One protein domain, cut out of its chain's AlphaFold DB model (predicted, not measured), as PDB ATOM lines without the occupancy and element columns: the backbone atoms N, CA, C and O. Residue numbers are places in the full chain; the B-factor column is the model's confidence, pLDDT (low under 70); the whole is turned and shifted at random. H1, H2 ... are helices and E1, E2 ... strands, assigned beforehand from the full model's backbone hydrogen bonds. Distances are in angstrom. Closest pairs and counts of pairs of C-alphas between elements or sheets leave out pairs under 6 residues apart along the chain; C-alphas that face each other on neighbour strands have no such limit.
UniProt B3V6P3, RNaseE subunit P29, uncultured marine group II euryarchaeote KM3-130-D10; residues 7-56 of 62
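Overview. This is residues 7 to 56 of the 62 residues of the protein "RNaseE subunit P29" of uncultured marine group II euryarchaeote KM3-130-D10 (UniProt B3V6P3). What is the picture? A three-stranded sheet, E1 to E3, makes one end; a loop, residues 29 to 43, folds back on itself, and two short helices lead to the other end at H2. How is it built? The 50 printed residues run E1 E2 E3 H1 H2, class mixed, the sheet an antiparallel meander, each strand neighbouring the one before. It is compact, radius of gyration of the C-alphas 11.1 A, spanning 35 by 21 by 19 A.

Arrangement. How do strands pair? E1, residues 7 to 11, and E2, residues 15 to 20, form a hairpin, N 9 to O 17 2.8 A. E2 and E3, residues 23 to 28, form another, N 18 to O 25 2.9 A. Where are the helices? H1, residues 44 to 47, only grazes the sheet; its closest C-alphas to E3, Ala 28 and Gly 44, are 7.9 A apart. H2, residues 51 to 55, is close but not clearly touching H1, closest C-alphas Val 47 and Arg 54, 8.0 A. H2 has 0 of 1 O i to N i+4 and 1 of 2 O i to N i+3 pairs within hydrogen-bond range; H1 is too short for the former.

Along the chain. Where does E1 begin? C-alpha 7 is at (136.859, 155.387, 147.369). Where does H2 end? C-alpha 55 is at (120.433, 142.745, 141.159). How long are E2 and E3? They measure 15.4 A and 16.7 A.

Size, cuts and confidence. Which link is long? E3 to H1. Where is confidence low? Residues 48 to 56 are under 70.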
ATOM      1  N   THR A   7     137.181 156.351 148.424       92.81
ATOM      2  CA  THR A   7     136.859 155.387 147.369       92.81
ATOM      3  C   THR A   7     136.608 154.014 147.976       92.81
ATOM      4  O   THR A   7     137.403 153.522 148.776       92.81
ATOM      5  N   ILE A   8     135.514 153.359 147.588       91.19
ATOM      6  CA  ILE A   8     135.236 151.984 148.012       91.19
ATOM      7  C   ILE A   8     136.183 151.038 147.269       91.19
ATOM      8  O   ILE A   8     136.146 150.955 146.045       91.19
ATOM      9  N   LEU A   9     137.007 150.303 148.014       92.69
ATOM     10  CA  LEU A   9     137.917 149.296 147.464       92.69
ATOM     11  C   LEU A   9     137.259 147.920 147.362       92.69
ATOM     12  O   LEU A   9     137.501 147.175 146.417       92.69
ATOM     13  N   ASN A  10     136.465 147.547 148.370       89.62
ATOM     14  CA  ASN A  10     135.816 146.240 148.433       89.62
ATOM     15  C   ASN A  10     134.563 146.275 149.318       89.62
ATOM     16  O   ASN A  10     134.453 147.072 150.251       89.62
ATOM     17  N   GLU A  11     133.646 145.348 149.078       86.94
ATOM     18  CA  GLU A  11     132.430 145.151 149.853       86.94
ATOM     19  C   GLU A  11     132.325 143.685 150.293       86.94
ATOM     20  O   GLU A  11     132.543 142.753 149.525       86.94
ATOM     21  N   THR A  12     131.944 143.465 151.550       86.62
ATOM     22  CA  THR A  12     131.487 142.155 152.027       86.62
ATOM     23  C   THR A  12     130.005 142.224 152.379       86.62
ATOM     24  O   THR A  12     129.384 143.292 152.404       86.62
ATOM     25  N   ARG A  13     129.414 141.086 152.758       85.06
ATOM     26  CA  ARG A  13     128.026 141.045 153.241       85.06
ATOM     27  C   ARG A  13     127.748 142.054 154.365       85.06
ATOM     28  O   ARG A  13     126.645 142.582 154.439       85.06
ATOM     29  N   ARG A  14     128.716 142.318 155.250       89.75
ATOM     30  CA  ARG A  14     128.514 143.142 156.459       89.75
ATOM     31  C   ARG A  14     129.364 144.403 156.515       89.75
ATOM     32  O   ARG A  14     129.117 145.238 157.378       89.75
ATOM     33  N   THR A  15     130.356 144.548 155.641       91.69
ATOM     34  CA  THR A  15     131.315 145.653 155.723       91.69
ATOM     35  C   THR A  15     131.597 146.275 154.370       91.69
ATOM     36  O   THR A  15     131.494 145.603 153.348       91.69
ATOM     37  N   ILE A  16     132.027 147.530 154.386       91.62
ATOM     38  CA  ILE A  16     132.580 148.242 153.235       91.62
ATOM     39  C   ILE A  16     134.016 148.626 153.589       91.62
ATOM     40  O   ILE A  16     134.284 149.059 154.710       91.62
ATOM     41  N   HIS A  17     134.940 148.406 152.662       94.19
ATOM     42  CA  HIS A  17     136.329 148.818 152.780       94.19
ATOM     43  C   HIS A  17     136.546 150.074 151.943       94.19
ATOM     44  O   HIS A  17     136.272 150.060 150.742       94.19
ATOM     45  N   VAL A  18     136.994 151.149 152.583       93.62
ATOM     46  CA  VAL A  18     137.100 152.478 151.982       93.62
ATOM     47  C   VAL A  18     138.531 152.973 152.121       93.62
ATOM     48  O   VAL A  18     139.091 152.959 153.215       93.62
ATOM     49  N   GLN A  19     139.100 153.434 151.013       94.44
ATOM     50  CA  GLN A  19     140.333 154.203 150.998       94.44
ATOM     51  C   GLN A  19     140.001 155.681 151.161       94.44
ATOM     52  O   GLN A  19     139.296 156.262 150.339       94.44
ATOM     53  N   THR A  20     140.514 156.282 152.221       91.38
ATOM     54  CA  THR A  20     140.354 157.700 152.553       91.38
ATOM     55  C   THR A  20     141.683 158.424 152.363       91.38
ATOM     56  O   THR A  20     142.719 157.786 152.171       91.38
ATOM     57  N   GLY A  21     141.678 159.754 152.472       88.94
ATOM     58  CA  GLY A  21     142.921 160.536 152.469       88.94
ATOM     59  C   GLY A  21     143.872 160.202 153.628       88.94
ATOM     60  O   GLY A  21     145.070 160.438 153.513       88.94
ATOM     61  N   GLU A  22     143.361 159.620 154.716       88.56
ATOM     62  CA  GLU A  22     144.127 159.278 155.923       88.56
ATOM     63  C   GLU A  22     144.515 157.790 155.986       88.56
ATOM     64  O   GLU A  22     145.161 157.350 156.936       88.56
ATOM     65  N   GLY A  23     144.139 157.003 154.971       91.44
ATOM     66  CA  GLY A  23     144.406 155.568 154.894       91.44
ATOM     67  C   GLY A  23     143.148 154.730 154.685       91.44
ATOM     68  O   GLY A  23     142.099 155.223 154.266       91.44
ATOM     69  N   GLU A  24     143.257 153.432 154.950       94.44
ATOM     70  CA  GLU A  24     142.171 152.476 154.738       94.44
ATOM     71  C   GLU A  24     141.350 152.249 156.007       94.44
ATOM     72  O   GLU A  24     141.875 152.082 157.108       94.44
ATOM     73  N   VAL A  25     140.030 152.209 155.842       93.50
ATOM     74  CA  VAL A  25     139.076 152.009 156.930       93.50
ATOM     75  C   VAL A  25     138.012 151.007 156.516       93.50
ATOM     76  O   VAL A  25     137.493 151.012 155.397       93.50
ATOM     77  N   ARG A  26     137.654 150.132 157.458       93.62
ATOM     78  CA  ARG A  26     136.612 149.128 157.273       93.62
ATOM     79  C   ARG A  26     135.395 149.466 158.120       93.62
ATOM     80  O   ARG A  26     135.450 149.427 159.345       93.62
ATOM     81  N   LEU A  27     134.287 149.770 157.453       91.38
ATOM     82  CA  LEU A  27     133.051 150.227 158.078       91.38
ATOM     83  C   LEU A  27     132.014 149.106 158.118       91.38
ATOM     84  O   LEU A  27     131.825 148.385 157.135       91.38
ATOM     85  N   ALA A  28     131.329 148.961 159.250       91.81
ATOM     86  CA  ALA A  28     130.232 148.013 159.406       91.81
ATOM     87  C   ALA A  28     128.923 148.620 158.886       91.81
ATOM     88  O   ALA A  28     128.502 149.688 159.317       91.81
ATOM     89  N   LYS A  29     128.262 147.912 157.970       89.81
ATOM     90  CA  LYS A  29     127.063 148.377 157.262       89.81
ATOM     91  C   LYS A  29     125.888 148.697 158.188       89.81
ATOM     92  O   LYS A  29     125.194 149.676 157.982       89.81
ATOM     93  N   ASN A  30     125.679 147.897 159.227       89.12
ATOM     94  CA  ASN A  30     124.526 148.010 160.126       89.12
ATOM     95  C   ASN A  30     124.524 149.258 161.025       89.12
ATOM     96  O   ASN A  30     123.577 149.437 161.783       89.12
ATOM     97  N   VAL A  31     125.588 150.062 161.001       89.38
ATOM     98  CA  VAL A  31     125.745 151.241 161.866       89.38
ATOM     99  C   VAL A  31     126.174 152.489 161.090       89.38
ATOM    100  O   VAL A  31     126.573 153.478 161.703       89.38
ATOM    101  N   ILE A  32     126.128 152.448 159.753       89.56
ATOM    102  CA  ILE A  32     126.522 153.574 158.900       89.56
ATOM    103  C   ILE A  32     125.408 153.956 157.931       89.56
ATOM    104  O   ILE A  32     124.686 153.109 157.409       89.56
ATOM    105  N   THR A  33     125.358 155.246 157.625       90.12
ATOM    106  CA  THR A  33     124.637 155.810 156.486       90.12
ATOM    107  C   THR A  33     125.673 156.465 155.586       90.12
ATOM    108  O   THR A  33     126.576 157.136 156.089       90.12
ATOM    109  N   PHE A  34     125.589 156.244 154.279       89.00
ATOM    110  CA  PHE A  34     126.566 156.769 153.327       89.00
ATOM    111  C   PHE A  34     125.898 157.186 152.018       89.00
ATOM    112  O   PHE A  34     124.791 156.759 151.708       89.00
ATOM    113  N   THR A  35     126.591 158.013 151.247       89.69
ATOM    114  CA  THR A  35     126.195 158.443 149.901       89.69
ATOM    115  C   THR A  35     127.245 157.969 148.902       89.69
ATOM    116  O   THR A  35     128.432 157.950 149.229       89.69
ATOM    117  N   ILE A  36     126.834 157.629 147.682       88.06
ATOM    118  CA  ILE A  36     127.743 157.381 146.551       88.06
ATOM    119  C   ILE A  36     127.528 158.515 145.549       88.06
ATOM    120  O   ILE A  36     126.381 158.819 145.236       88.06
ATOM    121  N   ASP A  37     128.604 159.157 145.091       85.56
ATOM    122  CA  ASP A  37     128.580 160.230 144.083       85.56
ATOM    123  C   ASP A  37     127.563 161.353 144.361       85.56
ATOM    124  O   ASP A  37     126.952 161.910 143.454       85.56
ATOM    125  N   SER A  38     127.386 161.705 145.640       79.12
ATOM    126  CA  SER A  38     126.401 162.701 146.106       79.12
ATOM    127  C   SER A  38     124.937 162.362 145.786       79.12
ATOM    128  O   SER A  38     124.090 163.253 145.762       79.12
ATOM    129  N   GLY A  39     124.632 161.084 145.549       82.62
ATOM    130  CA  GLY A  39     123.267 160.583 145.444       82.62
ATOM    131  C   GLY A  39     122.555 160.496 146.797       82.62
ATOM    132  O   GLY A  39     123.019 161.017 147.814       82.62
ATOM    133  N   ASP A  40     121.425 159.795 146.804       86.75
ATOM    134  CA  ASP A  40     120.601 159.642 148.000       86.75
ATOM    135  C   ASP A  40     121.343 158.933 149.142       86.75
ATOM    136  O   ASP A  40     122.213 158.078 148.936       86.75
ATOM    137  N   ALA A  41     120.972 159.279 150.374       87.38
ATOM    138  CA  ALA A  41     121.506 158.638 151.565       87.38
ATOM    139  C   ALA A  41     121.056 157.170 151.632       87.38
ATOM    140  O   ALA A  41     119.865 156.859 151.642       87.38
ATOM    141  N   ILE A  42     122.026 156.266 151.727       87.94
ATOM    142  CA  ILE A  42     121.815 154.825 151.830       87.94
ATOM    143  C   ILE A  42     122.054 154.408 153.277       87.94
ATOM    144  O   ILE A  42     123.153 154.574 153.812       87.94
ATOM    145  N   ASP A  43     121.042 153.812 153.906       88.69
ATOM    146  CA  ASP A  43     121.227 153.090 155.163       88.69
ATOM    147  C   ASP A  43     121.964 151.773 154.884       88.69
ATOM    148  O   ASP A  43     121.451 150.881 154.196       88.69
ATOM    149  N   GLY A  44     123.171 151.633 155.431       85.94
ATOM    150  CA  GLY A  44     124.003 150.455 155.243       85.94
ATOM    151  C   GLY A  44     123.328 149.158 155.707       85.94
ATOM    152  O   GLY A  44     123.575 148.097 155.126       85.94
ATOM    153  N   SER A  45     122.415 149.220 156.681       86.06
ATOM    154  CA  SER A  45     121.658 148.055 157.156       86.06
ATOM    155  C   SER A  45     120.788 147.427 156.055       86.06
ATOM    156  O   SER A  45     120.558 146.217 156.051       86.06
ATOM    157  N   THR A  46     120.384 148.220 155.056       83.62
ATOM    158  CA  THR A  46     119.537 147.781 153.937       83.62
ATOM    159  C   THR A  46     120.317 147.042 152.843       83.62
ATOM    160  O   THR A  46     119.729 146.311 152.044       83.62
ATOM    161  N   VAL A  47     121.652 147.151 152.836       77.94
ATOM    162  CA  VAL A  47     122.546 146.573 151.812       77.94
ATOM    163  C   VAL A  47     123.366 145.378 152.327       77.94
ATOM    164  O   VAL A  47     124.470 145.103 151.858       77.94
ATOM    165  N   THR A  48     122.830 144.613 153.286       69.44
ATOM    166  CA  THR A  48     123.483 143.411 153.861       69.44
ATOM    167  C   THR A  48     123.240 142.105 153.087       69.44
ATOM    168  O   THR A  48     123.495 141.006 153.596       69.44
ATOM    169  N   GLN A  49     122.673 142.203 151.886       63.16
ATOM    170  CA  GLN A  49     122.399 141.068 151.002       63.16
ATOM    171  C   GLN A  49     123.636 140.754 150.155       63.16
ATOM    172  O   GLN A  49     124.499 141.620 149.984       63.16
ATOM    173  N   ARG A  50     123.767 139.514 149.666       57.50
ATOM    174  CA  ARG A  50     124.887 139.187 148.780       57.50
ATOM    175  C   ARG A  50     124.750 139.992 147.472       57.50
ATOM    176  O   ARG A  50     123.613 140.236 147.063       57.50
ATOM    177  N   PRO A  51     125.848 140.454 146.846       59.41
ATOM    178  CA  PRO A  51     125.789 141.277 145.632       59.41
ATOM    179  C   PRO A  51     124.882 140.691 144.535       59.41
ATOM    180  O   PRO A  51     124.130 141.427 143.901       59.41
ATOM    181  N   GLU A  52     124.876 139.366 144.382       54.66
ATOM    182  CA  GLU A  52     124.029 138.615 143.451       54.66
ATOM    183  C   GLU A  52     122.521 138.710 143.755       54.66
ATOM    184  O   GLU A  52     121.710 138.809 142.833       54.66
ATOM    185  N   ASP A  53     122.132 138.778 145.030       56.47
ATOM    186  CA  ASP A  53     120.731 138.921 145.449       56.47
ATOM    187  C   ASP A  53     120.223 140.366 145.259       56.47
ATOM    188  O   ASP A  53     119.016 140.600 145.154       56.47
ATOM    189  N   ARG A  54     121.135 141.352 145.165       58.53
ATOM    190  CA  ARG A  54     120.800 142.783 145.015       58.53
ATOM    191  C   ARG A  54     120.365 143.167 143.598       58.53
ATOM    192  O   ARG A  54     119.582 144.101 143.460       58.53
ATOM    193  N   ILE A  55     120.814 142.457 142.559       57.97
ATOM    194  CA  ILE A  55     120.433 142.745 141.159       57.97
ATOM    195  C   ILE A  55     118.955 142.394 140.902       57.97
ATOM    196  O   ILE A  55     118.276 143.058 140.119       57.97
ATOM    197  N   ASN A  56     118.425 141.379 141.596       51.44
ATOM    198  CA  ASN A  56     117.082 140.845 141.346       51.44
ATOM    199  C   ASN A  56     115.950 141.592 142.057       51.44
ATOM    200  O   ASN A  56     114.780 141.429 141.696       51.44
TER     201      ASN A  56